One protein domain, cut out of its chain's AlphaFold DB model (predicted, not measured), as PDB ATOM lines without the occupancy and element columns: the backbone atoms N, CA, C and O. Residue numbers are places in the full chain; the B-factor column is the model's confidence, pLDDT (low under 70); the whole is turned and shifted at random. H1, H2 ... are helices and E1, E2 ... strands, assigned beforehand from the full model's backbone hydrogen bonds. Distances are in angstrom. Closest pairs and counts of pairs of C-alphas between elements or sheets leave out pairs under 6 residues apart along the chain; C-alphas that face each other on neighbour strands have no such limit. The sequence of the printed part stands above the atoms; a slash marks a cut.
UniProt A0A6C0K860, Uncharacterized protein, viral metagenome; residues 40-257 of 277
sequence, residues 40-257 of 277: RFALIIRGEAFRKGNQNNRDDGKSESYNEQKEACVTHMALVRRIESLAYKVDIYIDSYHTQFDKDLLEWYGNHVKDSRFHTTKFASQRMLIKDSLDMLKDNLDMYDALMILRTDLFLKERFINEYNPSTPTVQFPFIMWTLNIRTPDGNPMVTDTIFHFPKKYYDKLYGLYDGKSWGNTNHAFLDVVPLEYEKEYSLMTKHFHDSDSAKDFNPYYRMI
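Overview. This is residues 40 to 257 of the 277 residues of an uncharacterized protein of viral metagenome (UniProt A0A6C0K860). A five-stranded twisted sheet forms the core, with H1 and H2 over one face and H3 and H5 over the other: three layers, helices on both faces of a sheet. Past its edge strand E7 lie the short strand pair E6 and E8 and long loops; another short pair, E5 and E9, packs beside H1. The printed part has 218 residues, with six named helices and nine named strands in the order E1 H1 E2 H2 E3 H3 E4 E5 H4 E6 E7 H5 H6 E8 E9. The large sheet runs E3 E2 E1 E4 E7 and is mixed; the class is mixed, helices and strands. The whole is compact, with a radius of gyration of the C-alphas of 16.2 A and spans of 43 by 39 by 31 A.

Along the chain. E1, residues 40 to 47, begins at C-alpha 40 (-6.604, 36.862, -59.263) and is 23.1 A long. H1, 63 to 84, is 31.7 A; E2, 88 to 97, 28.4 A; H2, 102 to 112, 15.4 A; E3, 113 to 119, 17.0 A; H3, 126 to 135, 14.2 A. E4, 146 to 151, is 17.2 A. E5, 154 to 156, H4, 158 to 163, and E6, 171 to 173, are short. E7, 195 to 199, is 13.8 A and H5, 200 to 209, 15.4 A. H6, 222 to 225, E8, 234 to 236, and E9, 254 to 256, follow; C-alpha 256 is at (5.896, 35.596, -34.718).

Arrangement. E1 and E2 are parallel, with N 43 and O 91 at 2.9 A; E1 and E4 are parallel, with N 44 and O 148 at 2.8 A. E3 and E2 are parallel, with N 114 and O 92 at 2.8 A; E4 and E7 are antiparallel, with N 149 and O 196 at 2.9 A. E1, H1, E2 and E2, H2, E3 are strand-helix-strand units, parallel neighbour strands joined through a helix, with right-handed crossovers; E3, H3, E4 is a split one, E2 and E1 between its strands, also right-handed. H1 touches H2, Cys 73 to Trp 108 being the closest C-alphas at 6.6 A, and H4, Leu 79 to Ile 161 at 5.4 A. H5 touches H6, closest C-alphas Gly 208 and Val 225 at 5.3 A. E5 and E9 are antiparallel, with N 155 and O 255 at 2.8 A; E6 and E8 are parallel, with N 235 and O 171 at 2.9 A. Every O i to N i+4 pair is within hydrogen-bond range in H3 and H4, against 16 of 18 in H1, 5 of 7 in H2 and 0 of 6 in H5, where 5 of 7 O i to N i+3 pairs are; H6 is too short for an i+4 pair.

Size, cuts and confidence. The C-alphas of Ser 63 and Lys 232 are the farthest apart, 44.8 A. The printed part has no cut. The links E1 to H1, E6 to E7, H5 to H6 and E8 to E9 are long. Residues 212 to 217 have pLDDT under 70.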
ATOM      1  N   ARG A  40      -6.749  35.815 -60.286       98.19
ATOM      2  CA  ARG A  40      -6.604  36.862 -59.263       98.19
ATOM      3  C   ARG A  40      -6.553  36.256 -57.873       98.19
ATOM      4  O   ARG A  40      -7.356  35.393 -57.534       98.19
ATOM      5  N   PHE A  41      -5.633  36.750 -57.058       98.75
ATOM      6  CA  PHE A  41      -5.422  36.313 -55.686       98.75
ATOM      7  C   PHE A  41      -5.546  37.502 -54.731       98.75
ATOM      8  O   PHE A  41      -4.887  38.520 -54.941       98.75
ATOM      9  N   ALA A  42      -6.362  37.376 -53.686       98.75
ATOM     10  CA  ALA A  42      -6.438  38.375 -52.620       98.75
ATOM     11  C   ALA A  42      -5.591  37.941 -51.420       98.75
ATOM     12  O   ALA A  42      -5.787  36.858 -50.871       98.75
ATOM     13  N   LEU A  43      -4.669  38.795 -50.983       98.81
ATOM     14  CA  LEU A  43      -3.895  38.595 -49.764       98.81
ATOM     15  C   LEU A  43      -4.316  39.618 -48.711       98.81
ATOM     16  O   LEU A  43      -3.984  40.794 -48.819       98.81
ATOM     17  N   ILE A  44      -5.031  39.172 -47.686       98.75
ATOM     18  CA  ILE A  44      -5.396  40.000 -46.539       98.75
ATOM     19  C   ILE A  44      -4.308  39.873 -45.479       98.75
ATOM     20  O   ILE A  44      -4.066  38.790 -44.946       98.75
ATOM     21  N   ILE A  45      -3.687  40.994 -45.140       98.62
ATOM     22  CA  ILE A  45      -2.671  41.115 -44.101       98.62
ATOM     23  C   ILE A  45      -3.294  41.871 -42.937       98.62
ATOM     24  O   ILE A  45      -3.593  43.057 -43.058       98.62
ATOM     25  N   ARG A  46      -3.503  41.186 -41.810       97.81
ATOM     26  CA  ARG A  46      -4.295  41.728 -40.697       97.81
ATOM     27  C   ARG A  46      -3.607  41.667 -39.341       97.81
ATOM     28  O   ARG A  46      -2.766  40.805 -39.101       97.81
ATOM     29  N   GLY A  47      -4.029  42.505 -38.401       95.94
ATOM     30  CA  GLY A  47      -3.657  42.386 -36.986       95.94
ATOM     31  C   GLY A  47      -2.776  43.512 -36.455       95.94
ATOM     32  O   GLY A  47      -2.800  44.631 -36.944       95.94
ATOM     33  N   GLU A  48      -2.044  43.226 -35.382       95.31
ATOM     34  CA  GLU A  48      -1.160  44.196 -34.727       95.31
ATOM     35  C   GLU A  48       0.203  44.198 -35.422       95.31
ATOM     36  O   GLU A  48       0.858  43.158 -35.456       95.31
ATOM     37  N   ALA A  49       0.622  45.347 -35.954       96.44
ATOM     38  CA  ALA A  49       1.939  45.547 -36.556       96.44
ATOM     39  C   ALA A  49       2.943  46.125 -35.544       96.44
ATOM     40  O   ALA A  49       2.566  46.784 -34.574       96.44
ATOM     41  N   PHE A  50       4.240  45.911 -35.786       96.38
ATOM     42  CA  PHE A  50       5.336  46.424 -34.947       96.38
ATOM     43  C   PHE A  50       5.213  45.975 -33.484       96.38
ATOM     44  O   PHE A  50       5.383  46.763 -32.547       96.38
ATOM     45  N   ARG A  51       4.859  44.699 -33.297       92.31
ATOM     46  CA  ARG A  51       4.611  44.116 -31.978       92.31
ATOM     47  C   ARG A  51       5.880  43.937 -31.175       92.31
ATOM     48  O   ARG A  51       6.902  43.510 -31.708       92.31
ATOM     49  N   LYS A  52       5.774  44.141 -29.866       90.81
ATOM     50  CA  LYS A  52       6.827  43.812 -28.905       90.81
ATOM     51  C   LYS A  52       6.255  43.062 -27.708       90.81
ATOM     52  O   LYS A  52       5.214  43.429 -27.171       90.81
ATOM     53  N   GLY A  53       6.983  42.055 -27.242       83.69
ATOM     54  CA  GLY A  53       6.705  41.377 -25.982       83.69
ATOM     55  C   GLY A  53       5.995  40.032 -26.130       83.69
ATOM     56  O   GLY A  53       5.684  39.564 -27.222       83.69
ATOM     57  N   ASN A  54       5.768  39.400 -24.980       81.31
ATOM     58  CA  ASN A  54       5.332  38.009 -24.890       81.31
ATOM     59  C   ASN A  54       3.823  37.832 -25.109       81.31
ATOM     60  O   ASN A  54       3.062  38.785 -25.299       81.31
ATOM     61  N   GLN A  55       3.377  36.578 -25.026       73.50
ATOM     62  CA  GLN A  55       1.963  36.237 -24.937       73.50
ATOM     63  C   GLN A  55       1.278  37.083 -23.843       73.50
ATOM     64  O   GLN A  55       1.813  37.246 -22.747       73.50
ATOM     65  N   ASN A  56       0.095  37.625 -24.151       78.00
ATOM     66  CA  ASN A  56      -0.684  38.572 -23.332       78.00
ATOM     67  C   ASN A  56      -0.195  40.029 -23.327       78.00
ATOM     68  O   ASN A  56      -0.873  40.875 -22.746       78.00
ATOM     69  N   ASN A  57       0.900  40.354 -24.018       82.69
ATOM     70  CA  ASN A  57       1.220  41.738 -24.349       82.69
ATOM     71  C   ASN A  57       0.643  42.103 -25.729       82.69
ATOM     72  O   ASN A  57       0.807  41.371 -26.710       82.69
ATOM     73  N   ARG A  58      -0.054  43.239 -25.797       82.06
ATOM     74  CA  ARG A  58      -0.608  43.822 -27.027       82.06
ATOM     75  C   ARG A  58       0.128  45.097 -27.441       82.06
ATOM     76  O   ARG A  58      -0.444  45.892 -28.171       82.06
ATOM     77  N   ASP A  59       1.345  45.320 -26.955       88.81
ATOM     78  CA  ASP A  59       2.188  46.444 -27.355       88.81
ATOM     79  C   ASP A  59       2.499  46.372 -28.856       88.81
ATOM     80  O   ASP A  59       3.171  45.455 -29.327       88.81
ATOM     81  N   ASP A  60       2.013  47.367 -29.589       89.62
ATOM     82  CA  ASP A  60       2.202  47.599 -31.017       89.62
ATOM     83  C   ASP A  60       2.799  48.991 -31.268       89.62
ATOM     84  O   ASP A  60       2.952  49.807 -30.351       89.62
ATOM     85  N   GLY A  61       3.220  49.246 -32.508       90.88
ATOM     86  CA  GLY A  61       3.828  50.524 -32.895       90.88
ATOM     87  C   GLY A  61       5.169  50.818 -32.212       90.88
ATOM     88  O   GLY A  61       5.538  51.983 -32.065       90.88
ATOM     89  N   LYS A  62       5.906  49.799 -31.755       93.81
ATOM     90  CA  LYS A  62       7.195  49.980 -31.067       93.81
ATOM     91  C   LYS A  62       8.337  50.114 -32.072       93.81
ATOM     92  O   LYS A  62       8.443  49.324 -33.008       93.81
ATOM     93  N   SER A  63       9.205  51.110 -31.887       95.56
ATOM     94  CA  SER A  63      10.335  51.364 -32.794       95.56
ATOM     95  C   SER A  63      11.365  50.237 -32.771       95.56
ATOM     96  O   SER A  63      12.007  49.965 -33.781       95.56
ATOM     97  N   GLU A  64      11.483  49.530 -31.650       95.00
ATOM     98  CA  GLU A  64      12.392  48.395 -31.505       95.00
ATOM     99  C   GLU A  64      11.994  47.205 -32.386       95.00
ATOM    100  O   GLU A  64      12.853  46.412 -32.758       95.00
ATOM    101  N   SER A  65      10.717  47.113 -32.766       95.44
ATOM    102  CA  SER A  65      10.181  46.052 -33.628       95.44
ATOM    103  C   SER A  65      10.160  46.433 -35.112       95.44
ATOM    104  O   SER A  65       9.664  45.666 -35.937       95.44
ATOM    105  N   TYR A  66      10.682  47.609 -35.477       97.19
ATOM    106  CA  TYR A  66      10.655  48.121 -36.850       97.19
ATOM    107  C   TYR A  66      11.367  47.192 -37.838       97.19
ATOM    108  O   TYR A  66      10.795  46.819 -38.862       97.19
ATOM    109  N   ASN A  67      12.592  46.768 -37.514       97.75
ATOM    110  CA  ASN A  67      13.373  45.901 -38.398       97.75
ATOM    111  C   ASN A  67      12.752  44.508 -38.528       97.75
ATOM    112  O   ASN A  67      12.669  43.988 -39.635       97.75
ATOM    113  N   GLU A  68      12.252  43.933 -37.435       97.00
ATOM    114  CA  GLU A  68      11.595  42.624 -37.486       97.00
ATOM    115  C   GLU A  68      10.295  42.680 -38.301       97.00
ATOM    116  O   GLU A  68      10.018  41.780 -39.092       97.00
ATOM    117  N   GLN A  69       9.519  43.766 -38.184       98.19
ATOM    118  CA  GLN A  69       8.331  43.970 -39.016       98.19
ATOM    119  C   GLN A  69       8.698  44.120 -40.493       98.19
ATOM    120  O   GLN A  69       8.013  43.559 -41.351       98.19
ATOM    121  N   LYS A  70       9.792  44.823 -40.800       98.50
ATOM    122  CA  LYS A  70      10.318  44.920 -42.163       98.50
ATOM    123  C   LYS A  70      10.711  43.547 -42.713       98.50
ATOM    124  O   LYS A  70      10.353  43.225 -43.841       98.50
ATOM    125  N   GLU A  71      11.397  42.725 -41.921       98.38
ATOM    126  CA  GLU A  71      11.758  41.351 -42.293       98.38
ATOM    127  C   GLU A  71      10.524  40.483 -42.566       98.38
ATOM    128  O   GLU A  71      10.475  39.801 -43.591       98.38
ATOM    129  N   ALA A  72       9.500  40.550 -41.709       98.50
ATOM    130  CA  ALA A  72       8.224  39.875 -41.945       98.50
ATOM    131  C   ALA A  72       7.613  40.291 -43.295       98.50
ATOM    132  O   ALA A  72       7.315  39.434 -44.130       98.50
ATOM    133  N   CYS A  73       7.549  41.596 -43.581       98.62
ATOM    134  CA  CYS A  73       7.044  42.104 -44.862       98.62
ATOM    135  C   CYS A  73       7.866  41.598 -46.059       98.62
ATOM    136  O   CYS A  73       7.292  41.244 -47.089       98.62
ATOM    137  N   VAL A  74       9.193  41.489 -45.933       98.81
ATOM    138  CA  VAL A  74      10.046  40.899 -46.980       98.81
ATOM    139  C   VAL A  74       9.644  39.448 -47.263       98.81
ATOM    140  O   VAL A  74       9.526  39.071 -48.431       98.81
ATOM    141  N   THR A  75       9.371  38.646 -46.231       98.81
ATOM    142  CA  THR A  75       8.913  37.256 -46.418       98.81
ATOM    143  C   THR A  75       7.501  37.167 -47.008       98.81
ATOM    144  O   THR A  75       7.246  36.311 -47.855       98.81
ATOM    145  N   HIS A  76       6.604  38.098 -46.670       98.81
ATOM    146  CA  HIS A  76       5.294  38.215 -47.318       98.81
ATOM    147  C   HIS A  76       5.430  38.539 -48.811       98.81
ATOM    148  O   HIS A  76       4.770  37.926 -49.647       98.81
ATOM    149  N   MET A  77       6.338  39.446 -49.178       98.81
ATOM    150  CA  MET A  77       6.601  39.763 -50.583       98.81
ATOM    151  C   MET A  77       7.298  38.623 -51.331       98.81
ATOM    152  O   MET A  77       7.122  38.489 -52.542       98.81
ATOM    153  N   ALA A  78       8.065  37.771 -50.646       98.81
ATOM    154  CA  ALA A  78       8.576  36.534 -51.235       98.81
ATOM    155  C   ALA A  78       7.438  35.538 -51.534       98.81
ATOM    156  O   ALA A  78       7.406  34.965 -52.625       98.81
ATOM    157  N   LEU A  79       6.454  35.410 -50.632       98.81
ATOM    158  CA  LEU A  79       5.224  34.654 -50.892       98.81
ATOM    159  C   LEU A  79       4.444  35.224 -52.089       98.81
ATOM    160  O   LEU A  79       4.029  34.460 -52.957       98.81
ATOM    161  N   VAL A  80       4.291  36.549 -52.183       98.81
ATOM    162  CA  VAL A  80       3.626  37.202 -53.327       98.81
ATOM    163  C   VAL A  80       4.292  36.819 -54.647       98.81
ATOM    164  O   VAL A  80       3.615  36.312 -55.538       98.81
ATOM    165  N   ARG A  81       5.620  36.949 -54.753       98.62
ATOM    166  CA  ARG A  81       6.359  36.561 -55.970       98.62
ATOM    167  C   ARG A  81       6.178  35.085 -56.310       98.62
ATOM    168  O   ARG A  81       6.064  34.728 -57.481       98.62
ATOM    169  N   ARG A  82       6.138  34.215 -55.295       98.00
ATOM    170  CA  ARG A  82       5.867  32.787 -55.488       98.00
ATOM    171  C   ARG A  82       4.471  32.562 -56.068       98.00
ATOM    172  O   ARG A  82       4.343  31.804 -57.024       98.00
ATOM    173  N   ILE A  83       3.450  33.234 -55.549       98.50
ATOM    174  CA  ILE A  83       2.075  33.147 -56.063       98.50
ATOM    175  C   ILE A  83       1.994  33.677 -57.499       98.50
ATOM    176  O   ILE A  83       1.399  33.029 -58.360       98.50
ATOM    177  N   GLU A  84       2.650  34.799 -57.790       97.38
ATOM    178  CA  GLU A  84       2.707  35.373 -59.139       97.38
ATOM    179  C   GLU A  84       3.403  34.442 -60.137       97.38
ATOM    180  O   GLU A  84       2.927  34.273 -61.261       97.38
ATOM    181  N   SER A  85       4.461  33.741 -59.709       96.50
ATOM    182  CA  SER A  85       5.122  32.713 -60.529       96.50
ATOM    183  C   SER A  85       4.206  31.537 -60.899       96.50
ATOM    184  O   SER A  85       4.509  30.790 -61.826       96.50
ATOM    185  N   LEU A  86       3.074  31.386 -60.203       96.19
ATOM    186  CA  LEU A  86       2.045  30.374 -60.445       96.19
ATOM    187  C   LEU A  86       0.842  30.942 -61.221       96.19
ATOM    188  O   LEU A  86      -0.268  30.422 -61.109       96.19
ATOM    189  N   ALA A  87       1.073  31.990 -62.021       96.44
ATOM    190  CA  ALA A  87       0.096  32.632 -62.903       96.44
ATOM    191  C   ALA A  87      -1.101  33.267 -62.168       96.44
ATOM    192  O   ALA A  87      -2.242  33.208 -62.635       96.44
ATOM    193  N   TYR A  88      -0.821  33.921 -61.038       97.94
ATOM    194  CA  TYR A  88      -1.767  34.801 -60.355       97.94
ATOM    195  C   TYR A  88      -1.313  36.262 -60.415       97.94
ATOM    196  O   TYR A  88      -0.125  36.567 -60.428       97.94
ATOM    197  N   LYS A  89      -2.271  37.182 -60.376       98.06
ATOM    198  CA  LYS A  89      -2.078  38.570 -59.966       98.06
ATOM    199  C   LYS A  89      -2.477  38.696 -58.506       98.06
ATOM    200  O   LYS A  89      -3.618  38.377 -58.175       98.06
ATOM    201  N   VAL A  90      -1.575  39.184 -57.665       98.62
ATOM    202  CA  VAL A  90      -1.844  39.358 -56.234       98.62
ATOM    203  C   VAL A  90      -2.243  40.803 -55.947       98.62
ATOM    204  O   VAL A  90      -1.513  41.724 -56.298       98.62
ATOM    205  N   ASP A  91      -3.378  40.984 -55.277       98.69
ATOM    206  CA  ASP A  91      -3.767  42.246 -54.651       98.69
ATOM    207  C   ASP A  91      -3.687  42.086 -53.123       98.69
ATOM    208  O   ASP A  91      -4.224  41.123 -52.568       98.69
ATOM    209  N   ILE A  92      -3.035  43.026 -52.442       98.81
ATOM    210  CA  ILE A  92      -2.867  43.039 -50.986       98.81
ATOM    211  C   ILE A  92      -3.873  44.001 -50.356       98.81
ATOM    212  O   ILE A  92      -3.993  45.154 -50.769       98.81
ATOM    213  N   TYR A  93      -4.551  43.531 -49.317       98.75
ATOM    214  CA  TYR A  93      -5.436  44.311 -48.459       98.75
ATOM    215  C   TYR A  93      -4.830  44.344 -47.063       98.75
ATOM    216  O   TYR A  93      -4.521  43.291 -46.508       98.75
ATOM    217  N   ILE A  94      -4.636  45.533 -46.500       98.75
ATOM    218  CA  ILE A  94      -4.012  45.686 -45.180       98.75
ATOM    219  C   ILE A  94      -5.065  46.145 -44.182       98.75
ATOM    220  O   ILE A  94      -5.694  47.175 -44.392       98.75
ATOM    221  N   ASP A  95      -5.225  45.413 -43.086       98.56
ATOM    222  CA  ASP A  95      -6.167  45.746 -42.022       98.56
ATOM    223  C   ASP A  95      -5.489  45.667 -40.646       98.56
ATOM    224  O   ASP A  95      -5.384  44.611 -40.012       98.56
ATOM    225  N   SER A  96      -4.941  46.798 -40.210       98.00
ATOM    226  CA  SER A  96      -4.058  46.885 -39.045       98.00
ATOM    227  C   SER A  96      -4.529  47.949 -38.059       98.00
ATOM    228  O   SER A  96      -5.411  48.755 -38.340       98.00
ATOM    229  N   TYR A  97      -3.928  47.979 -36.873       97.69
ATOM    230  CA  TYR A  97      -4.056  49.122 -35.971       97.69
ATOM    231  C   TYR A  97      -3.096  50.241 -36.376       97.69
ATOM    232  O   TYR A  97      -2.007  49.967 -36.885       97.69
ATOM    233  N   HIS A  98      -3.528  51.484 -36.170       97.81
ATOM    234  CA  HIS A  98      -2.761  52.689 -36.470       97.81
ATOM    235  C   HIS A  98      -1.481  52.750 -35.633       97.81
ATOM    236  O   HIS A  98      -1.508  52.577 -34.413       97.81
ATOM    237  N   THR A  99      -0.372  53.062 -36.291       97.25
ATOM    238  CA  THR A  99       0.937  53.287 -35.683       97.25
ATOM    239  C   THR A  99       1.628  54.487 -36.333       97.25
ATOM    240  O   THR A  99       1.224  54.995 -37.378       97.25
ATOM    241  N   GLN A 100       2.750  54.921 -35.761       97.75
ATOM    242  CA  GLN A 100       3.600  55.937 -36.395       97.75
ATOM    243  C   GLN A 100       4.305  55.455 -37.683       97.75
ATOM    244  O   GLN A 100       4.941  56.267 -38.349       97.75
ATOM    245  N   PHE A 101       4.201  54.166 -38.029       98.44
ATOM    246  CA  PHE A 101       4.903  53.518 -39.143       98.44
ATOM    247  C   PHE A 101       3.959  53.033 -40.257       98.44
ATOM    248  O   PHE A 101       4.347  52.227 -41.100       98.44
ATOM    249  N   ASP A 102       2.707  53.496 -40.283       98.50
ATOM    250  CA  ASP A 102       1.721  53.043 -41.276       98.50
ATOM    251  C   ASP A 102       2.193  53.290 -42.715       98.50
ATOM    252  O   ASP A 102       2.015  52.444 -43.588       98.50
ATOM    253  N   LYS A 103       2.859  54.428 -42.956       98.56
ATOM    254  CA  LYS A 103       3.440  54.759 -44.264       98.56
ATOM    255  C   LYS A 103       4.528  53.772 -44.672       98.56
ATOM    256  O   LYS A 103       4.524  53.337 -45.817       98.56
ATOM    257  N   ASP A 104       5.410  53.404 -43.743       98.62
ATOM    258  CA  ASP A 104       6.460  52.415 -43.991       98.62
ATOM    259  C   ASP A 104       5.851  51.056 -44.352       98.62
ATOM    260  O   ASP A 104       6.284  50.417 -45.309       98.62
ATOM    261  N   LEU A 105       4.801  50.640 -43.631       98.19
ATOM    262  CA  LEU A 105       4.107  49.384 -43.904       98.19
ATOM    263  C   LEU A 105       3.530  49.367 -45.327       98.19
ATOM    264  O   LEU A 105       3.750  48.407 -46.061       98.19
ATOM    265  N   LEU A 106       2.840  50.439 -45.737       98.69
ATOM    266  CA  LEU A 106       2.315  50.578 -47.100       98.69
ATOM    267  C   LEU A 106       3.432  50.577 -48.150       98.69
ATOM    268  O   LEU A 106       3.305  49.916 -49.179       98.69
ATOM    269  N   GLU A 107       4.532  51.284 -47.891       98.62
ATOM    270  CA  GLU A 107       5.675  51.362 -48.803       98.62
ATOM    271  C   GLU A 107       6.324  49.990 -49.035       98.62
ATOM    272  O   GLU A 107       6.660  49.655 -50.170       98.62
ATOM    273  N   TRP A 108       6.455  49.163 -47.994       98.69
ATOM    274  CA  TRP A 108       7.068  47.835 -48.109       98.69
ATOM    275  C   TRP A 108       6.262  46.856 -48.965       98.69
ATOM    276  O   TRP A 108       6.859  46.026 -49.653       98.69
ATOM    277  N   TYR A 109       4.930  46.956 -48.948       98.62
ATOM    278  CA  TYR A 109       4.060  46.181 -49.842       98.62
ATOM    279  C   TYR A 109       3.907  46.826 -51.228       98.62
ATOM    280  O   TYR A 109       3.632  46.137 -52.210       98.62
ATOM    281  N   GLY A 110       4.128  48.138 -51.332       98.06
ATOM    282  CA  GLY A 110       4.240  48.870 -52.588       98.06
ATOM    283  C   GLY A 110       2.990  48.782 -53.466       98.06
ATOM    284  O   GLY A 110       1.856  48.865 -52.999       98.06
ATOM    285  N   ASN A 111       3.202  48.602 -54.771       98.00
ATOM    286  CA  ASN A 111       2.135  48.628 -55.780       98.00
ATOM    287  C   ASN A 111       1.156  47.445 -55.703       98.00
ATOM    288  O   ASN A 111       0.166  47.430 -56.435       98.00
ATOM    289  N   HIS A 112       1.425  46.453 -54.852       98.56
ATOM    290  CA  HIS A 112       0.494  45.362 -54.588       98.56
ATOM    291  C   HIS A 112      -0.641  45.783 -53.653       98.56
ATOM    292  O   HIS A 112      -1.674  45.118 -53.649       98.56
ATOM    293  N   VAL A 113      -0.495  46.872 -52.885       98.62
ATOM    294  CA  VAL A 113      -1.555  47.357 -51.990       98.62
ATOM    295  C   VAL A 113      -2.735  47.882 -52.801       98.62
ATOM    296  O   VAL A 113      -2.639  48.881 -53.515       98.62
ATOM    297  N   LYS A 114      -3.871  47.202 -52.666       98.25
ATOM    298  CA  LYS A 114      -5.132  47.543 -53.320       98.25
ATOM    299  C   LYS A 114      -6.018  48.426 -52.448       98.25
ATOM    300  O   LYS A 114      -6.652  49.335 -52.980       98.25
ATOM    301  N   ASP A 115      -6.052  48.151 -51.147       98.44
ATOM    302  CA  ASP A 115      -6.743  48.951 -50.136       98.44
ATOM    303  C   ASP A 115      -6.094  48.741 -48.755       98.44
ATOM    304  O   ASP A 115      -5.417  47.736 -48.514       98.44
ATOM    305  N   SER A 116      -6.292  49.690 -47.843       98.38
ATOM    306  CA  SER A 116      -5.755  49.623 -46.485       98.38
ATOM    307  C   SER A 116      -6.646  50.321 -45.461       98.38
ATOM    308  O   SER A 116      -7.122  51.430 -45.709       98.38
ATOM    309  N   ARG A 117      -6.789  49.728 -44.273       98.44
ATOM    310  CA  ARG A 117      -7.448  50.311 -43.102       98.44
ATOM    311  C   ARG A 117      -6.517  50.279 -41.892       98.44
ATOM    312  O   ARG A 117      -5.867  49.271 -41.615       98.44
ATOM    313  N   PHE A 118      -6.478  51.402 -41.178       98.38
ATOM    314  CA  PHE A 118      -5.707  51.574 -39.951       98.38
ATOM    315  C   PHE A 118      -6.622  52.044 -38.823       98.38
ATOM    316  O   PHE A 118      -7.112  53.175 -38.824       98.38
ATOM    317  N   HIS A 119      -6.867  51.165 -37.857       97.94
ATOM    318  CA  HIS A 119      -7.807  51.411 -36.765       97.94
ATOM    319  C   HIS A 119      -7.119  52.080 -35.580       97.94
ATOM    320  O   HIS A 119      -6.127  51.577 -35.057       97.94
ATOM    321  N   THR A 120      -7.678  53.182 -35.086       96.50
ATOM    322  CA  THR A 120      -7.166  53.862 -33.881       96.50
ATOM    323  C   THR A 120      -7.535  53.141 -32.586       96.50
ATOM    324  O   THR A 120      -6.926  53.386 -31.548       96.50
ATOM    325  N   THR A 121      -8.533  52.254 -32.630       94.81
ATOM    326  CA  THR A 121      -9.015  51.491 -31.473       94.81
ATOM    327  C   THR A 121      -8.944  49.999 -31.754       94.81
ATOM    328  O   THR A 121      -9.290  49.540 -32.840       94.81
ATOM    329  N   LYS A 122      -8.522  49.230 -30.745       93.25
ATOM    330  CA  LYS A 122      -8.438  47.774 -30.840       93.25
ATOM    331  C   LYS A 122      -9.816  47.132 -30.841       93.25
ATOM    332  O   LYS A 122     -10.637  47.424 -29.975       93.25
ATOM    333  N   PHE A 123     -10.042  46.198 -31.764       91.62
ATOM    334  CA  PHE A 123     -11.245  45.377 -31.729       91.62
ATOM    335  C   PHE A 123     -11.265  44.502 -30.474       91.62
ATOM    336  O   PHE A 123     -10.224  44.057 -29.973       91.62
ATOM    337  N   ALA A 124     -12.479  44.219 -29.996       87.19
ATOM    338  CA  ALA A 124     -12.701  43.374 -28.828       87.19
ATOM    339  C   ALA A 124     -12.300  41.906 -29.070       87.19
ATOM    340  O   ALA A 124     -12.003  41.185 -28.121       87.19
ATOM    341  N   SER A 125     -12.278  41.453 -30.329       87.88
ATOM    342  CA  SER A 125     -11.891  40.088 -30.689       87.88
ATOM    343  C   SER A 125     -11.193  40.015 -32.047       87.88
ATOM    344  O   SER A 125     -11.358  40.888 -32.900       87.88
ATOM    345  N   GLN A 126     -10.446  38.928 -32.266       88.69
ATOM    346  CA  GLN A 126      -9.853  38.627 -33.571       88.69
ATOM    347  C   GLN A 126     -10.917  38.436 -34.664       88.69
ATOM    348  O   GLN A 126     -10.694  38.840 -35.800       88.69
ATOM    349  N   ARG A 127     -12.071  37.852 -34.313       91.19
ATOM    350  CA  ARG A 127     -13.203  37.612 -35.221       91.19
ATOM    351  C   ARG A 127     -13.756  38.909 -35.806       91.19
ATOM    352  O   ARG A 127     -14.004  38.975 -37.002       91.19
ATOM    353  N   MET A 128     -13.895  39.949 -34.979       93.00
ATOM    354  CA  MET A 128     -14.354  41.260 -35.449       93.00
ATOM    355  C   MET A 128     -13.383  41.880 -36.451       93.00
ATOM    356  O   MET A 128     -13.834  42.389 -37.468       93.00
ATOM    357  N   LEU A 129     -12.073  41.789 -36.189       94.50
ATOM    358  CA  LEU A 129     -11.075  42.273 -37.139       94.50
ATOM    359  C   LEU A 129     -11.134  41.475 -38.447       94.50
ATOM    360  O   LEU A 129     -11.173  42.076 -39.501       94.50
ATOM    361  N   ILE A 130     -11.229  40.140 -38.399       95.19
ATOM    362  CA  ILE A 130     -11.364  39.332 -39.626       95.19
ATOM    363  C   ILE A 130     -12.623  39.701 -40.409       95.19
ATOM    364  O   ILE A 130     -12.572  39.788 -41.634       95.19
ATOM    365  N   LYS A 131     -13.746  39.920 -39.719       96.06
ATOM    366  CA  LYS A 131     -14.971  40.381 -40.365       96.06
ATOM    367  C   LYS A 131     -14.746  41.723 -41.068       96.06
ATOM    368  O   LYS A 131     -15.133  41.848 -42.225       96.06
ATOM    369  N   ASP A 132     -14.105  42.686 -40.403       97.12
ATOM    370  CA  ASP A 132     -13.778  43.990 -41.000       97.12
ATOM    371  C   ASP A 132     -12.870  43.842 -42.229       97.12
ATOM    372  O   ASP A 132     -13.157  44.418 -43.283       97.12
ATOM    373  N   SER A 133     -11.851  42.981 -42.135       97.12
ATOM    374  CA  SER A 133     -10.925  42.718 -43.235       97.12
ATOM    375  C   SER A 133     -11.630  42.089 -44.438       97.12
ATOM    376  O   SER A 133     -11.352  42.440 -45.581       97.12
ATOM    377  N   LEU A 134     -12.568  41.166 -44.206       97.31
ATOM    378  CA  LEU A 134     -13.388  40.576 -45.268       97.31
ATOM    379  C   LEU A 134     -14.366  41.594 -45.867       97.31
ATOM    380  O   LEU A 134     -14.583  41.593 -47.079       97.31
ATOM    381  N   ASP A 135     -14.901  42.508 -45.053       97.31
ATOM    382  CA  ASP A 135     -15.760  43.598 -45.519       97.31
ATOM    383  C   ASP A 135     -15.007  44.571 -46.459       97.31
ATOM    384  O   ASP A 135     -15.652  45.235 -47.271       97.31
ATOM    385  N   MET A 136     -13.663  44.638 -46.436       96.56
ATOM    386  CA  MET A 136     -12.866  45.364 -47.453       96.56
ATOM    387  C   MET A 136     -13.005  44.776 -48.861       96.56
ATOM    388  O   MET A 136     -12.935  45.494 -49.857       96.56
ATOM    389  N   LEU A 137     -13.190  43.460 -48.949       95.44
ATOM    390  CA  LEU A 137     -13.262  42.725 -50.206       95.44
ATOM    391  C   LEU A 137     -14.687  42.542 -50.711       95.44
ATOM    392  O   LEU A 137     -14.847  42.115 -51.847       95.44
ATOM    393  N   LYS A 138     -15.713  42.834 -49.906       93.12
ATOM    394  CA  LYS A 138     -17.097  42.401 -50.143       93.12
ATOM    395  C   LYS A 138     -17.606  42.647 -51.568       93.12
ATOM    396  O   LYS A 138     -18.142  41.729 -52.179       93.12
ATOM    397  N   ASP A 139     -17.386  43.843 -52.111       93.56
ATOM    398  CA  ASP A 139     -17.876  44.216 -53.447       93.56
ATOM    399  C   ASP A 139     -17.010  43.662 -54.596       93.56
ATOM    400  O   ASP A 139     -17.417  43.686 -55.754       93.56
ATOM    401  N   ASN A 140     -15.815  43.152 -54.284       95.25
ATOM    402  CA  ASN A 140     -14.833  42.648 -55.249       95.25
ATOM    403  C   ASN A 140     -14.483  41.166 -55.040       95.25
ATOM    404  O   ASN A 140     -13.660  40.630 -55.781       95.25
ATOM    405  N   LEU A 141     -15.070  40.494 -54.045       96.75
ATOM    406  CA  LEU A 141     -14.685  39.147 -53.624       96.75
ATOM    407  C   LEU A 141     -14.779  38.158 -54.793       96.75
ATOM    408  O   LEU A 141     -13.846  37.398 -55.043       96.75
ATOM    409  N   ASP A 142     -15.846  38.260 -55.587       96.56
ATOM    410  CA  ASP A 142     -16.085  37.415 -56.760       96.56
ATOM    411  C   ASP A 142     -15.077  37.610 -57.901       96.56
ATOM    412  O   ASP A 142     -15.046  36.801 -58.833       96.56
ATOM    413  N   MET A 143     -14.229  38.639 -57.854       97.19
ATOM    414  CA  MET A 143     -13.146  38.812 -58.821       97.19
ATOM    415  C   MET A 143     -11.953  37.894 -58.548       97.19
ATOM    416  O   MET A 143     -11.132  37.707 -59.443       97.19
ATOM    417  N   TYR A 144     -11.827  37.356 -57.335       98.44
ATOM    418  CA  TYR A 144     -10.677  36.565 -56.905       98.44
ATOM    419  C   TYR A 144     -10.946  35.064 -57.032       98.44
ATOM    420  O   TYR A 144     -11.999  34.575 -56.625       98.44
ATOM    421  N   ASP A 145      -9.971  34.323 -57.552       98.44
ATOM    422  CA  ASP A 145     -10.012  32.860 -57.683       98.44
ATOM    423  C   ASP A 145      -9.624  32.148 -56.381       98.44
ATOM    424  O   ASP A 145     -10.045  31.017 -56.126       98.44
ATOM    425  N   ALA A 146      -8.831  32.821 -55.551       98.56
ATOM    426  CA  ALA A 146      -8.491  32.396 -54.205       98.56
ATOM    427  C   ALA A 146      -8.144  33.604 -53.330       98.56
ATOM    428  O   ALA A 146      -7.753  34.668 -53.829       98.56
ATOM    429  N   LEU A 147      -8.239  33.415 -52.017       98.56
ATOM    430  CA  LEU A 147      -7.768  34.375 -51.032       98.56
ATOM    431  C   LEU A 147      -6.972  33.697 -49.923       98.56
ATOM    432  O   LEU A 147      -7.182  32.524 -49.605       98.56
ATOM    433  N   MET A 148      -6.087  34.468 -49.302       98.75
ATOM    434  CA  MET A 148      -5.447  34.116 -48.044       98.75
ATOM    435  C   MET A 148      -5.597  35.249 -47.040       98.75
ATOM    436  O   MET A 148      -5.468  36.418 -47.388       98.75
ATOM    437  N   ILE A 149      -5.816  34.880 -45.784       98.56
ATOM    438  CA  ILE A 149      -5.771  35.778 -44.634       98.56
ATOM    439  C   ILE A 149      -4.551  35.387 -43.814       98.56
ATOM    440  O   ILE A 149      -4.466  34.242 -43.375       98.56
ATOM    441  N   LEU A 150      -3.628  36.318 -43.593       98.12
ATOM    442  CA  LEU A 150      -2.449  36.121 -42.756       98.12
ATOM    443  C   LEU A 150      -2.316  37.239 -41.728       98.12
ATOM    444  O   LEU A 150      -2.765  38.369 -41.940       98.12
ATOM    445  N   ARG A 151      -1.696  36.930 -40.592       97.44
ATOM    446  CA  ARG A 151      -1.339  37.958 -39.615       97.44
ATOM    447  C   ARG A 151      -0.113  38.755 -40.063       97.44
ATOM    448  O   ARG A 151       0.862  38.183 -40.530       97.44
ATOM    449  N   THR A 152      -0.144  40.068 -39.859       97.62
ATOM    450  CA  THR A 152       0.939  40.991 -40.241       97.62
ATOM    451  C   THR A 152       2.253  40.747 -39.487       97.62
ATOM    452  O   THR A 152       3.324  41.072 -39.989       97.62
ATOM    453  N   ASP A 153       2.194  40.145 -38.297       96.75
ATOM    454  CA  ASP A 153       3.344  39.892 -37.424       96.75
ATOM    455  C   ASP A 153       4.009  38.522 -37.649       96.75
ATOM    456  O   ASP A 153       4.732  38.031 -36.782       96.75
ATOM    457  N   LEU A 154       3.770  37.878 -38.793       98.25
ATOM    458  CA  LEU A 154       4.396  36.600 -39.130       98.25
ATOM    459  C   LEU A 154       5.632  36.819 -40.000       98.25
ATOM    460  O   LEU A 154       5.566  37.411 -41.066       98.25
ATOM    461  N   PHE A 155       6.767  36.274 -39.587       98.50
ATOM    462  CA  PHE A 155       7.879  36.020 -40.492       98.50
ATOM    463  C   PHE A 155       7.672  34.633 -41.101       98.50
ATOM    464  O   PHE A 155       7.726  33.626 -40.384       98.50
ATOM    465  N   LEU A 156       7.423  34.568 -42.410       98.75
ATOM    466  CA  LEU A 156       7.223  33.309 -43.124       98.75
ATOM    467  C   LEU A 156       8.572  32.666 -43.440       98.75
ATOM    468  O   LEU A 156       9.452  33.278 -44.044       98.75
ATOM    469  N   LYS A 157       8.731  31.404 -43.051       98.62
ATOM    470  CA  LYS A 157       9.931  30.623 -43.349       98.62
ATOM    471  C   LYS A 157       9.897  30.129 -44.790       98.62
ATOM    472  O   LYS A 157       8.835  29.948 -45.384       98.62
ATOM    473  N   GLU A 158      11.076  29.836 -45.328       98.50
ATOM    474  CA  GLU A 158      11.239  29.367 -46.706       98.50
ATOM    475  C   GLU A 158      10.378  28.131 -47.011       98.50
ATOM    476  O   GLU A 158       9.750  28.057 -48.066       98.50
ATOM    477  N   ARG A 159      10.263  27.204 -46.050       98.12
ATOM    478  CA  ARG A 159       9.422  26.011 -46.182       98.12
ATOM    479  C   ARG A 159       7.965  26.353 -46.508       98.12
ATOM    480  O   ARG A 159       7.402  25.754 -47.417       98.12
ATOM    481  N   PHE A 160       7.375  27.342 -45.828       98.62
ATOM    482  CA  PHE A 160       6.002  27.782 -46.111       98.62
ATOM    483  C   PHE A 160       5.874  28.298 -47.540       98.62
ATOM    484  O   PHE A 160       4.975  27.898 -48.271       98.62
ATOM    485  N   ILE A 161       6.805  29.158 -47.949       98.62
ATOM    486  CA  ILE A 161       6.798  29.784 -49.273       98.62
ATOM    487  C   ILE A 161       6.934  28.716 -50.367       98.62
ATOM    488  O   ILE A 161       6.197  28.745 -51.350       98.62
ATOM    489  N   ASN A 162       7.830  27.745 -50.189       97.94
ATOM    490  CA  ASN A 162       8.093  26.705 -51.181       97.94
ATOM    491  C   ASN A 162       6.933  25.706 -51.319       97.94
ATOM    492  O   ASN A 162       6.599  25.316 -52.442       97.94
ATOM    493  N   GLU A 163       6.314  25.318 -50.200       97.38
ATOM    494  CA  GLU A 163       5.227  24.327 -50.154       97.38
ATOM    495  C   GLU A 163       3.840  24.919 -50.456       97.38
ATOM    496  O   GLU A 163       2.922  24.180 -50.816       97.38
ATOM    497  N   TYR A 164       3.657  26.238 -50.330       98.12
ATOM    498  CA  TYR A 164       2.355  26.861 -50.547       98.12
ATOM    499  C   TYR A 164       1.872  26.726 -52.000       98.12
ATOM    500  O   TYR A 164       2.586  27.039 -52.958       98.12
ATOM    501  N   ASN A 165       0.610  26.312 -52.156       96.94
ATOM    502  CA  ASN A 165      -0.044  26.135 -53.447       96.94
ATOM    503  C   ASN A 165      -1.363  26.931 -53.510       96.94
ATOM    504  O   ASN A 165      -2.386  26.439 -53.033       96.94
ATOM    505  N   PRO A 166      -1.399  28.106 -54.173       97.62
ATOM    506  CA  PRO A 166      -2.611  28.916 -54.301       97.62
ATOM    507  C   PRO A 166      -3.698  28.278 -55.180       97.62
ATOM    508  O   PRO A 166      -4.814  28.782 -55.212       97.62
ATOM    509  N   SER A 167      -3.388  27.202 -55.914       97.31
ATOM    510  CA  SER A 167      -4.338  26.498 -56.787       97.31
ATOM    511  C   SER A 167      -4.952  25.255 -56.141       97.31
ATOM    512  O   SER A 167      -5.609  24.477 -56.837       97.31
ATOM    513  N   THR A 168      -4.723  25.023 -54.844       97.56
ATOM    514  CA  THR A 168      -5.347  23.897 -54.142       97.56
ATOM    515  C   THR A 168      -6.878  24.006 -54.206       97.56
ATOM    516  O   THR A 168      -7.437  25.083 -54.002       97.56
ATOM    517  N   PRO A 169      -7.601  22.907 -54.484       98.06
ATOM    518  CA  PRO A 169      -9.055  22.924 -54.519       98.06
ATOM    519  C   PRO A 169      -9.658  22.784 -53.114       98.06
ATOM    520  O   PRO A 169     -10.827  22.450 -53.003       98.06
ATOM    521  N   THR A 170      -8.909  22.966 -52.032       98.56
ATOM    522  CA  THR A 170      -9.393  22.758 -50.657       98.56
ATOM    523  C   THR A 170      -9.132  23.997 -49.815       98.56
ATOM    524  O   THR A 170      -8.218  24.760 -50.117       98.56
ATOM    525  N   VAL A 171      -9.914  24.207 -48.756       98.38
ATOM    526  CA  VAL A 171      -9.513  25.147 -47.700       98.38
ATOM    527  C   VAL A 171      -8.203  24.626 -47.111       98.38
ATOM    528  O   VAL A 171      -8.133  23.470 -46.704       98.38
ATOM    529  N   GLN A 172      -7.146  25.430 -47.103       98.06
ATOM    530  CA  GLN A 172      -5.836  24.963 -46.651       98.06
ATOM    531  C   GLN A 172      -5.432  25.668 -45.360       98.06
ATOM    532  O   GLN A 172      -5.463  26.898 -45.268       98.06
ATOM    533  N   PHE A 173      -5.018  24.866 -44.382       97.62
ATOM    534  CA  PHE A 173      -4.397  25.330 -43.146       97.62
ATOM    535  C   PHE A 173      -2.933  24.869 -43.111       97.62
ATOM    536  O   PHE A 173      -2.616  23.803 -43.640       97.62
ATOM    537  N   PRO A 174      -2.018  25.618 -42.477       97.44
ATOM    538  CA  PRO A 174      -0.656  25.139 -42.250       97.44
ATOM    539  C   PRO A 174      -0.598  23.780 -41.530       97.44
ATOM    540  O   PRO A 174       0.072  22.866 -42.003       97.44
ATOM    541  N   PHE A 175      -1.321  23.641 -40.415       97.06
ATOM    542  CA  PHE A 175      -1.307  22.467 -39.537       97.06
ATOM    543  C   PHE A 175      -2.531  22.444 -38.605       97.06
ATOM    544  O   PHE A 175      -3.264  23.436 -38.492       97.06
ATOM    545  N   ILE A 176      -2.710  21.315 -37.914       95.81
ATOM    546  CA  ILE A 176      -3.577  21.169 -36.735       95.81
ATOM    547  C   ILE A 176      -2.769  21.494 -35.474       95.81
ATOM    548  O   ILE A 176      -1.571  21.208 -35.408       95.81
ATOM    549  N   MET A 177      -3.422  22.112 -34.490       94.00
ATOM    550  CA  MET A 177      -2.816  22.463 -33.208       94.00
ATOM    551  C   MET A 177      -2.243  21.217 -32.506       94.00
ATOM    552  O   MET A 177      -2.819  20.133 -32.593       94.00
ATOM    553  N   TRP A 178      -1.122  21.383 -31.798       86.81
ATOM    554  CA  TRP A 178      -0.453  20.348 -30.984       86.81
ATOM    555  C   TRP A 178      -1.387  19.555 -30.051       86.81
ATOM    556  O   TRP A 178      -2.463  20.021 -29.667       86.81
ATOM    557  N   THR A 179      -0.968  18.352 -29.646       80.81
ATOM    558  CA  THR A 179      -1.810  17.368 -28.937       80.81
ATOM    559  C   THR A 179      -2.442  17.876 -27.643       80.81
ATOM    560  O   THR A 179      -3.525  17.424 -27.279       80.81
ATOM    561  N   LEU A 180      -1.832  18.861 -26.974       79.44
ATOM    562  CA  LEU A 180      -2.406  19.493 -25.782       79.44
ATOM    563  C   LEU A 180      -3.735  20.218 -26.076       79.44
ATOM    564  O   LEU A 180      -4.603  20.273 -25.212       79.44
ATOM    565  N   ASN A 181      -3.892  20.752 -27.291       79.06
ATOM    566  CA  ASN A 181      -5.047  21.532 -27.742       79.06
ATOM    567  C   ASN A 181      -5.536  21.044 -29.115       79.06
ATOM    568  O   ASN A 181      -5.865  21.848 -29.981       79.06
ATOM    569  N   ILE A 182      -5.530  19.735 -29.347       83.81
ATOM    570  CA  ILE A 182      -5.820  19.152 -30.665       83.81
ATOM    571  C   ILE A 182      -7.310  19.159 -31.016       83.81
ATOM    572  O   ILE A 182      -7.662  19.226 -32.193       83.81
ATOM    573  N   ARG A 183      -8.191  19.122 -30.008       87.44
ATOM    574  CA  ARG A 183      -9.648  19.017 -30.173       87.44
ATOM    575  C   ARG A 183     -10.388  20.193 -29.553       87.44
ATOM    576  O   ARG A 183     -10.085  20.624 -28.443       87.44
ATOM    577  N   THR A 184     -11.411  20.656 -30.260       86.81
ATOM    578  CA  THR A 184     -12.424  21.567 -29.726       86.81
ATOM    579  C   THR A 184     -13.344  20.824 -28.744       86.81
ATOM    580  O   THR A 184     -13.362  19.587 -28.731       86.81
ATOM    581  N   PRO A 185     -14.161  21.529 -27.938       83.69
ATOM    582  CA  PRO A 185     -15.190  20.880 -27.117       83.69
ATOM    583  C   PRO A 185     -16.202  20.050 -27.920       83.69
ATOM    584  O   PRO A 185     -16.745  19.086 -27.387       83.69
ATOM    585  N   ASP A 186     -16.426  20.399 -29.192       84.44
ATOM    586  CA  ASP A 186     -17.299  19.664 -30.118       84.44
ATOM    587  C   ASP A 186     -16.579  18.445 -30.751       84.44
ATOM    588  O   ASP A 186     -17.172  17.705 -31.533       84.44
ATOM    589  N   GLY A 187     -15.305  18.209 -30.409       87.81
ATOM    590  CA  GLY A 187     -14.513  17.052 -30.830       87.81
ATOM    591  C   GLY A 187     -13.790  17.201 -32.173       87.81
ATOM    592  O   GLY A 187     -13.075  16.272 -32.563       87.81
ATOM    593  N   ASN A 188     -13.931  18.342 -32.856       90.19
ATOM    594  CA  ASN A 188     -13.290  18.601 -34.147       90.19
ATOM    595  C   ASN A 188     -11.828  19.041 -33.987       90.19
ATOM    596  O   ASN A 188     -11.441  19.516 -32.916       90.19
ATOM    597  N   PRO A 189     -11.006  18.924 -35.047       92.69
ATOM    598  CA  PRO A 189      -9.633  19.399 -35.012       92.69
ATOM    599  C   PRO A 189      -9.550  20.910 -34.803       92.69
ATOM    600  O   PRO A 189     -10.230  21.683 -35.481       92.69
ATOM    601  N   MET A 190      -8.663  21.335 -33.908       93.19
ATOM    602  CA  MET A 190      -8.300  22.741 -33.773       93.19
ATOM    603  C   MET A 190      -7.288  23.116 -34.854       93.19
ATOM    604  O   MET A 190      -6.166  22.619 -34.870       93.19
ATOM    605  N   VAL A 191      -7.668  24.011 -35.761       93.62
ATOM    606  CA  VAL A 191      -6.773  24.526 -36.811       93.62
ATOM    607  C   VAL A 191      -5.952  25.708 -36.297       93.62
ATOM    608  O   VAL A 191      -6.318  26.339 -35.307       93.62
ATOM    609  N   THR A 192      -4.848  26.057 -36.958       94.12
ATOM    610  CA  THR A 192      -4.146  27.319 -36.658       94.12
ATOM    611  C   THR A 192      -5.033  28.543 -36.932       94.12
ATOM    612  O   THR A 192      -5.820  28.551 -37.875       94.12
ATOM    613  N   ASP A 193      -4.900  29.599 -36.122       93.12
ATOM    614  CA  ASP A 193      -5.696  30.833 -36.221       93.12
ATOM    615  C   ASP A 193      -4.965  31.999 -36.923       93.12
ATOM    616  O   ASP A 193      -5.448  33.140 -36.959       93.12
ATOM    617  N   THR A 194      -3.775  31.726 -37.459       95.88
ATOM    618  CA  THR A 194      -2.832  32.740 -37.952       95.88
ATOM    619  C   THR A 194      -2.839  32.912 -39.466       95.88
ATOM    620  O   THR A 194      -2.607  34.027 -39.935       95.88
ATOM    621  N   ILE A 195      -3.109  31.836 -40.212       98.00
ATOM    622  CA  ILE A 195      -3.105  31.791 -41.678       98.00
ATOM    623  C   ILE A 195      -4.273  30.924 -42.149       98.00
ATOM    624  O   ILE A 195      -4.420  29.789 -41.694       98.00
ATOM    625  N   PHE A 196      -5.051  31.434 -43.100       97.88
ATOM    626  CA  PHE A 196      -6.152  30.717 -43.735       97.88
ATOM    627  C   PHE A 196      -6.107  30.893 -45.249       97.88
ATOM    628  O   PHE A 196      -5.964  32.022 -45.711       97.88
ATOM    629  N   HIS A 197      -6.283  29.819 -46.018       98.50
ATOM    630  CA  HIS A 197      -6.441  29.874 -47.473       98.50
ATOM    631  C   HIS A 197      -7.817  29.352 -47.891       98.50
ATOM    632  O   HIS A 197      -8.218  28.264 -47.475       98.50
ATOM    633  N   PHE A 198      -8.497  30.090 -48.769       98.69
ATOM    634  CA  PHE A 198      -9.783  29.706 -49.340       98.69
ATOM    635  C   PHE A 198      -9.748  29.828 -50.867       98.69
ATOM    636  O   PHE A 198      -9.577  30.937 -51.379       98.69
ATOM    637  N   PRO A 199      -9.977  28.740 -51.620       98.56
ATOM    638  CA  PRO A 199     -10.319  28.859 -53.028       98.56
ATOM    639  C   PRO A 199     -11.754  29.385 -53.165       98.56
ATOM    640  O   PRO A 199     -12.604  29.146 -52.301       98.56
ATOM    641  N   LYS A 200     -12.051  30.048 -54.288       98.44
ATOM    642  CA  LYS A 200     -13.335  30.726 -54.553       98.44
ATOM    643  C   LYS A 200     -14.578  29.899 -54.226       98.44
ATOM    644  O   LYS A 200     -15.551  30.429 -53.700       98.44
ATOM    645  N   LYS A 201     -14.550  28.588 -54.493       98.25
ATOM    646  CA  LYS A 201     -15.690  27.692 -54.230       98.25
ATOM    647  C   LYS A 201     -16.095  27.573 -52.751       98.25
ATOM    648  O   LYS A 201     -17.142  27.001 -52.494       98.25
ATOM    649  N   TYR A 202     -15.277  28.067 -51.817       98.38
ATOM    650  CA  TYR A 202     -15.554  28.078 -50.376       98.38
ATOM    651  C   TYR A 202     -15.727  29.494 -49.807       98.38
ATOM    652  O   TYR A 202     -15.678  29.679 -48.592       98.38
ATOM    653  N   TYR A 203     -15.917  30.521 -50.642       98.06
ATOM    654  CA  TYR A 203     -16.168  31.878 -50.139       98.06
ATOM    655  C   TYR A 203     -17.466  31.981 -49.331       98.06
ATOM    656  O   TYR A 203     -17.533  32.750 -48.374       98.06
ATOM    657  N   ASP A 204     -18.452  31.131 -49.625       96.75
ATOM    658  CA  ASP A 204     -19.662  30.979 -48.817       96.75
ATOM    659  C   ASP A 204     -19.378  30.469 -47.396       96.75
ATOM    660  O   ASP A 204     -20.281  30.511 -46.573       96.75
ATOM    661  N   LYS A 205     -18.162  29.990 -47.093       96.69
ATOM    662  CA  LYS A 205     -17.741  29.491 -45.772       96.69
ATOM    663  C   LYS A 205     -16.911  30.480 -44.958       96.69
ATOM    664  O   LYS A 205     -16.593  30.196 -43.804       96.69
ATOM    665  N   LEU A 206     -16.567  31.643 -45.512       96.12
ATOM    666  CA  LEU A 206     -15.743  32.642 -44.817       96.12
ATOM    667  C   LEU A 206     -16.390  33.141 -43.520       96.12
ATOM    668  O   LEU A 206     -15.677  33.500 -42.584       96.12
ATOM    669  N   TYR A 207     -17.724  33.083 -43.428       93.31
ATOM    670  CA  TYR A 207     -18.459  33.406 -42.204       93.31
ATOM    671  C   TYR A 207     -18.015  32.577 -40.997       93.31
ATOM    672  O   TYR A 207     -18.033  33.077 -39.874       93.31
ATOM    673  N   GLY A 208     -17.515  31.354 -41.213       91.50
ATOM    674  CA  GLY A 208     -16.974  30.507 -40.150       91.50
ATOM    675  C   GLY A 208     -15.831  31.150 -39.364       91.50
ATOM    676  O   GLY A 208     -15.609  30.803 -38.205       91.50
ATOM    677  N   LEU A 209     -15.125  32.117 -39.962       92.44
ATOM    678  CA  LEU A 209     -14.039  32.847 -39.313       92.44
ATOM    679  C   LEU A 209     -14.521  33.956 -38.367       92.44
ATOM    680  O   LEU A 209     -13.714  34.463 -37.590       92.44
ATOM    681  N   TYR A 210     -15.790  34.371 -38.431       91.81
ATOM    682  CA  TYR A 210     -16.291  35.474 -37.603       91.81
ATOM    683  C   TYR A 210     -17.613  35.208 -36.872       91.81
ATOM    684  O   TYR A 210     -17.814  35.790 -35.807       91.81
ATOM    685  N   ASP A 211     -18.452  34.276 -37.328       84.81
ATOM    686  CA  ASP A 211     -19.744  33.930 -36.700       84.81
ATOM    687  C   ASP A 211     -19.622  32.907 -35.551       84.81
ATOM    688  O   ASP A 211     -20.602  32.292 -35.140       84.81
ATOM    689  N   GLY A 212     -18.406  32.668 -35.047       67.06
ATOM    690  CA  GLY A 212     -18.076  31.396 -34.404       67.06
ATOM    691  C   GLY A 212     -18.860  30.988 -33.148       67.06
ATOM    692  O   GLY A 212     -19.518  31.784 -32.489       67.06
ATOM    693  N   LYS A 213     -18.713  29.713 -32.764       66.12
ATOM    694  CA  LYS A 213     -19.358  29.107 -31.585       66.12
ATOM    695  C   LYS A 213     -18.734  29.538 -30.246       66.12
ATOM    696  O   LYS A 213     -17.672  30.170 -30.205       66.12
ATOM    697  N   SER A 214     -19.429  29.179 -29.161       54.00
ATOM    698  CA  SER A 214     -19.280  29.595 -27.752       54.00
ATOM    699  C   SER A 214     -17.911  29.378 -27.097       54.00
ATOM    700  O   SER A 214     -17.680  29.903 -26.006       54.00
ATOM    701  N   TRP A 215     -16.984  28.646 -27.718       56.81
ATOM    702  CA  TRP A 215     -15.671  28.408 -27.126       56.81
ATOM    703  C   TRP A 215     -14.658  29.504 -27.502       56.81
ATOM    704  O   TRP A 215     -14.034  29.504 -28.563       56.81
ATOM    705  N   GLY A 216     -14.508  30.475 -26.596       57.28
ATOM    706  CA  GLY A 216     -13.280  31.261 -26.431       57.28
ATOM    707  C   GLY A 216     -12.968  32.368 -27.443       57.28
ATOM    708  O   GLY A 216     -11.843  32.854 -27.430       57.28
ATOM    709  N   ASN A 217     -13.898  32.800 -28.305       63.94
ATOM    710  CA  ASN A 217     -13.630  33.821 -29.342       63.94
ATOM    711  C   ASN A 217     -12.395  33.507 -30.223       63.94
ATOM    712  O   ASN A 217     -11.768  34.424 -30.760       63.94
ATOM    713  N   THR A 218     -12.033  32.226 -30.366       80.31
ATOM    714  CA  THR A 218     -10.867  31.790 -31.152       80.31
ATOM    715  C   THR A 218     -11.303  31.312 -32.535       80.31
ATOM    716  O   THR A 218     -12.428  30.832 -32.708       80.31
ATOM    717  N   ASN A 219     -10.414  31.414 -33.522       88.44
ATOM    718  CA  ASN A 219     -10.654  30.844 -34.853       88.44
ATOM    719  C   ASN A 219     -10.143  29.408 -34.980       88.44
ATOM    720  O   ASN A 219     -10.344  28.784 -36.017       88.44
ATOM    721  N   HIS A 220      -9.542  28.856 -33.921       91.62
ATOM    722  CA  HIS A 220      -9.141  27.450 -33.889       91.62
ATOM    723  C   HIS A 220     -10.338  26.511 -34.064       91.62
ATOM    724  O   HIS A 220     -10.201  25.427 -34.616       91.62
ATOM    725  N   ALA A 221     -11.521  26.959 -33.636       89.94
ATOM    726  CA  ALA A 221     -12.789  26.250 -33.744       89.94
ATOM    727  C   ALA A 221     -13.508  26.455 -35.095       89.94
ATOM    728  O   ALA A 221     -14.721  26.278 -35.174       89.94
ATOM    729  N   PHE A 222     -12.802  26.856 -36.159       93.00
ATOM    730  CA  PHE A 222     -13.409  27.071 -37.480       93.00
ATOM    731  C   PHE A 222     -14.216  25.851 -37.955       93.00
ATOM    732  O   PHE A 222     -15.358  26.001 -38.395       93.00
ATOM    733  N   LEU A 223     -13.662  24.644 -37.787       93.44
ATOM    734  CA  LEU A 223     -14.304  23.393 -38.203       93.44
ATOM    735  C   LEU A 223     -15.561  23.042 -37.386       93.44
ATOM    736  O   LEU A 223     -16.392  22.272 -37.859       93.44
ATOM    737  N   ASP A 224     -15.764  23.647 -36.208       91.06
ATOM    738  CA  ASP A 224     -17.022  23.495 -35.465       91.06
ATOM    739  C   ASP A 224     -18.171  24.269 -36.127       91.06
ATOM    740  O   ASP A 224     -19.341  23.921 -35.957       91.06
ATOM    741  N   VAL A 225     -17.851  25.362 -36.824       91.50
ATOM    742  CA  VAL A 225     -18.819  26.274 -37.453       91.50
ATOM    743  C   VAL A 225     -19.072  25.865 -38.897       91.50
ATOM    744  O   VAL A 225     -20.214  25.854 -39.358       91.50
ATOM    745  N   VAL A 226     -17.994  25.522 -39.598       93.81
ATOM    746  CA  VAL A 226     -18.006  25.050 -40.976       93.81
ATOM    747  C   VAL A 226     -17.419  23.642 -40.980       93.81
ATOM    748  O   VAL A 226     -16.200  23.494 -41.091       93.81
ATOM    749  N   PRO A 227     -18.257  22.601 -40.853       93.06
ATOM    750  CA  PRO A 227     -17.778  21.235 -40.964       93.06
ATOM    751  C   PRO A 227     -17.289  20.997 -42.394       93.06
ATOM    752  O   PRO A 227     -18.032  21.215 -43.351       93.06
ATOM    753  N   LEU A 228     -16.035  20.571 -42.522       96.31
ATOM    754  CA  LEU A 228     -15.391  20.215 -43.784       96.31
ATOM    755  C   LEU A 228     -14.770  18.826 -43.641       96.31
ATOM    756  O   LEU A 228     -14.199  18.507 -42.598       96.31
ATOM    757  N   GLU A 229     -14.836  18.013 -44.689       96.56
ATOM    758  CA  GLU A 229     -14.181  16.706 -44.715       96.56
ATOM    759  C   GLU A 229     -12.685  16.821 -45.071       96.56
ATOM    760  O   GLU A 229     -12.301  17.487 -46.039       96.56
ATOM    761  N   TYR A 230     -11.824  16.149 -44.299       96.75
ATOM    762  CA  TYR A 230     -10.377  16.133 -44.535       96.75
ATOM    763  C   TYR A 230     -10.020  15.465 -45.868       96.75
ATOM    764  O   TYR A 230     -10.647  14.489 -46.266       96.75
ATOM    765  N   GLU A 231      -9.017  16.008 -46.562       95.19
ATOM    766  CA  GLU A 231      -8.534  15.601 -47.893       95.19
ATOM    767  C   GLU A 231      -9.553  15.759 -49.039       95.19
ATOM    768  O   GLU A 231      -9.160  15.718 -50.206       95.19
ATOM    769  N   LYS A 232     -10.833  16.037 -48.748       97.50
ATOM    770  CA  LYS A 232     -11.852  16.366 -49.760       97.50
ATOM    771  C   LYS A 232     -12.173  17.853 -49.830       97.50
ATOM    772  O   LYS A 232     -12.290  18.408 -50.924       97.50
ATOM    773  N   GLU A 233     -12.329  18.496 -48.679       98.06
ATOM    774  CA  GLU A 233     -12.778  19.884 -48.576       98.06
ATOM    775  C   GLU A 233     -11.762  20.789 -47.889       98.06
ATOM    776  O   GLU A 233     -11.627  21.950 -48.285       98.06
ATOM    777  N   TYR A 234     -10.994  20.251 -46.937       98.12
ATOM    778  CA  TYR A 234      -9.825  20.927 -46.385       98.12
ATOM    779  C   TYR A 234      -8.563  20.061 -46.438       98.12
ATOM    780  O   TYR A 234      -8.625  18.832 -46.428       98.12
ATOM    781  N   SER A 235      -7.400  20.707 -46.488       97.56
ATOM    782  CA  SER A 235      -6.087  20.058 -46.457       97.56
ATOM    783  C   SER A 235      -5.125  20.780 -45.516       97.56
ATOM    784  O   SER A 235      -5.390  21.895 -45.054       97.56
ATOM    785  N   LEU A 236      -4.006  20.120 -45.219       97.50
ATOM    786  CA  LEU A 236      -2.934  20.656 -44.386       97.50
ATOM    787  C   LEU A 236      -1.644  20.771 -45.203       97.50
ATOM    788  O   LEU A 236      -1.429  19.966 -46.110       97.50
ATOM    789  N   MET A 237      -0.785  21.739 -44.879       97.38
ATOM    790  CA  MET A 237       0.565  21.805 -45.462       97.38
ATOM    791  C   MET A 237       1.486  20.743 -44.850       97.38
ATOM    792  O   MET A 237       2.246  20.103 -45.571       97.38
ATOM    793  N   THR A 238       1.350  20.493 -43.546       96.44
ATOM    794  CA  THR A 238       1.983  19.364 -42.851       96.44
ATOM    795  C   THR A 238       0.947  18.528 -42.113       96.44
ATOM    796  O   THR A 238      -0.075  19.039 -41.653       96.44
ATOM    797  N   LYS A 239       1.236  17.236 -41.957       95.81
ATOM    798  CA  LYS A 239       0.462  16.343 -41.088       95.81
ATOM    799  C   LYS A 239       0.883  16.448 -39.624       95.81
ATOM    800  O   LYS A 239       0.112  16.048 -38.762       95.81
ATOM    801  N   HIS A 240       2.058  16.990 -39.329       96.12
ATOM    802  CA  HIS A 240       2.519  17.110 -37.951       96.12
ATOM    803  C   HIS A 240       1.836  18.250 -37.194       96.12
ATOM    804  O   HIS A 240       1.379  19.237 -37.780       96.12
ATOM    805  N   PHE A 241       1.778  18.111 -35.876       95.38
ATOM    806  CA  PHE A 241       1.118  19.087 -35.025       95.38
ATOM    807  C   PHE A 241       2.075  20.178 -34.541       95.38
ATOM    808  O   PHE A 241       3.242  19.899 -34.253       95.38
ATOM    809  N   HIS A 242       1.555  21.405 -34.430       95.69
ATOM    810  CA  HIS A 242       2.303  22.578 -33.964       95.69
ATOM    811  C   HIS A 242       1.420  23.546 -33.158       95.69
ATOM    812  O   HIS A 242       0.204  23.557 -33.336       95.69
ATOM    813  N   ASP A 243       1.992  24.398 -32.301       94.69
ATOM    814  CA  ASP A 243       1.255  25.537 -31.712       94.69
ATOM    815  C   ASP A 243       1.270  26.755 -32.657       94.69
ATOM    816  O   ASP A 243       2.227  26.992 -33.409       94.69
ATOM    817  N   SER A 244       0.193  27.549 -32.639       93.81
ATOM    818  CA  SER A 244       0.132  28.779 -33.430       93.81
ATOM    819  C   SER A 244       1.019  29.888 -32.861       93.81
ATOM    820  O   SER A 244       1.478  30.753 -33.601       93.81
ATOM    821  N   ASP A 245       1.317  29.858 -31.562       93.69
ATOM    822  CA  ASP A 245       2.306  30.695 -30.901       93.69
ATOM    823  C   ASP A 245       3.694  30.058 -31.024       93.69
ATOM    824  O   ASP A 245       4.079  29.192 -30.237       93.69
ATOM    825  N   SER A 246       4.487  30.532 -31.987       94.25
ATOM    826  CA  SER A 246       5.845  30.025 -32.240       94.25
ATOM    827  C   SER A 246       6.814  30.204 -31.062       94.25
ATOM    828  O   SER A 246       7.953  29.755 -31.137       94.25
ATOM    829  N   ALA A 247       6.412  30.903 -29.995       94.31
ATOM    830  CA  ALA A 247       7.171  30.983 -28.750       94.31
ATOM    831  C   ALA A 247       6.973  29.774 -27.830       94.31
ATOM    832  O   ALA A 247       7.768  29.571 -26.914       94.31
ATOM    833  N   LYS A 248       5.920  28.984 -28.051       93.44
ATOM    834  CA  LYS A 248       5.598  27.801 -27.249       93.44
ATOM    835  C   LYS A 248       6.071  26.512 -27.886       93.44
ATOM    836  O   LYS A 248       6.486  25.612 -27.172       93.44
ATOM    837  N   ASP A 249       6.030  26.439 -29.209       95.00
ATOM    838  CA  ASP A 249       6.369  25.238 -29.958       95.00
ATOM    839  C   ASP A 249       7.181  25.580 -31.200       95.00
ATOM    840  O   ASP A 249       7.028  26.655 -31.791       95.00
ATOM    841  N   PHE A 250       8.052  24.655 -31.589       95.25
ATOM    842  CA  PHE A 250       8.751  24.732 -32.855       95.25
ATOM    843  C   PHE A 250       7.737  24.751 -33.998       95.25
ATOM    844  O   PHE A 250       6.930  23.838 -34.153       95.25
ATOM    845  N   ASN A 251       7.816  25.778 -34.839       96.25
ATOM    846  CA  ASN A 251       6.918  25.945 -35.971       96.25
ATOM    847  C   ASN A 251       7.727  26.001 -37.275       96.25
ATOM    848  O   ASN A 251       8.481  26.953 -37.477       96.25
ATOM    849  N   PRO A 252       7.611  25.026 -38.189       96.69
ATOM    850  CA  PRO A 252       8.453  24.961 -39.381       96.69
ATOM    851  C   PRO A 252       8.053  25.975 -40.461       96.69
ATOM    852  O   PRO A 252       8.809  26.179 -41.412       96.69
ATOM    853  N   TYR A 253       6.898  26.629 -40.324       98.19
ATOM    854  CA  TYR A 253       6.326  27.487 -41.357       98.19
ATOM    855  C   TYR A 253       6.473  28.975 -41.084       98.19
ATOM    856  O   TYR A 253       6.628  29.753 -42.024       98.19
ATOM    857  N   TYR A 254       6.451  29.388 -39.823       98.31
ATOM    858  CA  TYR A 254       6.596  30.793 -39.473       98.31
ATOM    859  C   TYR A 254       7.131  30.975 -38.055       98.31
ATOM    860  O   TYR A 254       7.108  30.061 -37.236       98.31
ATOM    861  N   ARG A 255       7.576  32.196 -37.762       97.31
ATOM    862  CA  ARG A 255       7.751  32.702 -36.395       97.31
ATOM    863  C   ARG A 255       6.979  34.010 -36.241       97.31
ATOM    864  O   ARG A 255       6.861  34.767 -37.202       97.31
ATOM    865  N   MET A 256       6.460  34.289 -35.052       96.38
ATOM    866  CA  MET A 256       5.896  35.596 -34.718       96.38
ATOM    867  C   MET A 256       7.024  36.561 -34.365       96.38
ATOM    868  O   MET A 256       7.834  36.272 -33.484       96.38
ATOM    869  N   ILE A 257       7.079  37.706 -35.038       95.12
ATOM    870  CA  ILE A 257       8.041  38.756 -34.691       95.12
ATOM    871  C   ILE A 257       7.725  39.349 -33.311       95.12
ATOM    872  O   ILE A 257       6.590  39.289 -32.830       95.12
TER     873      ILE A 257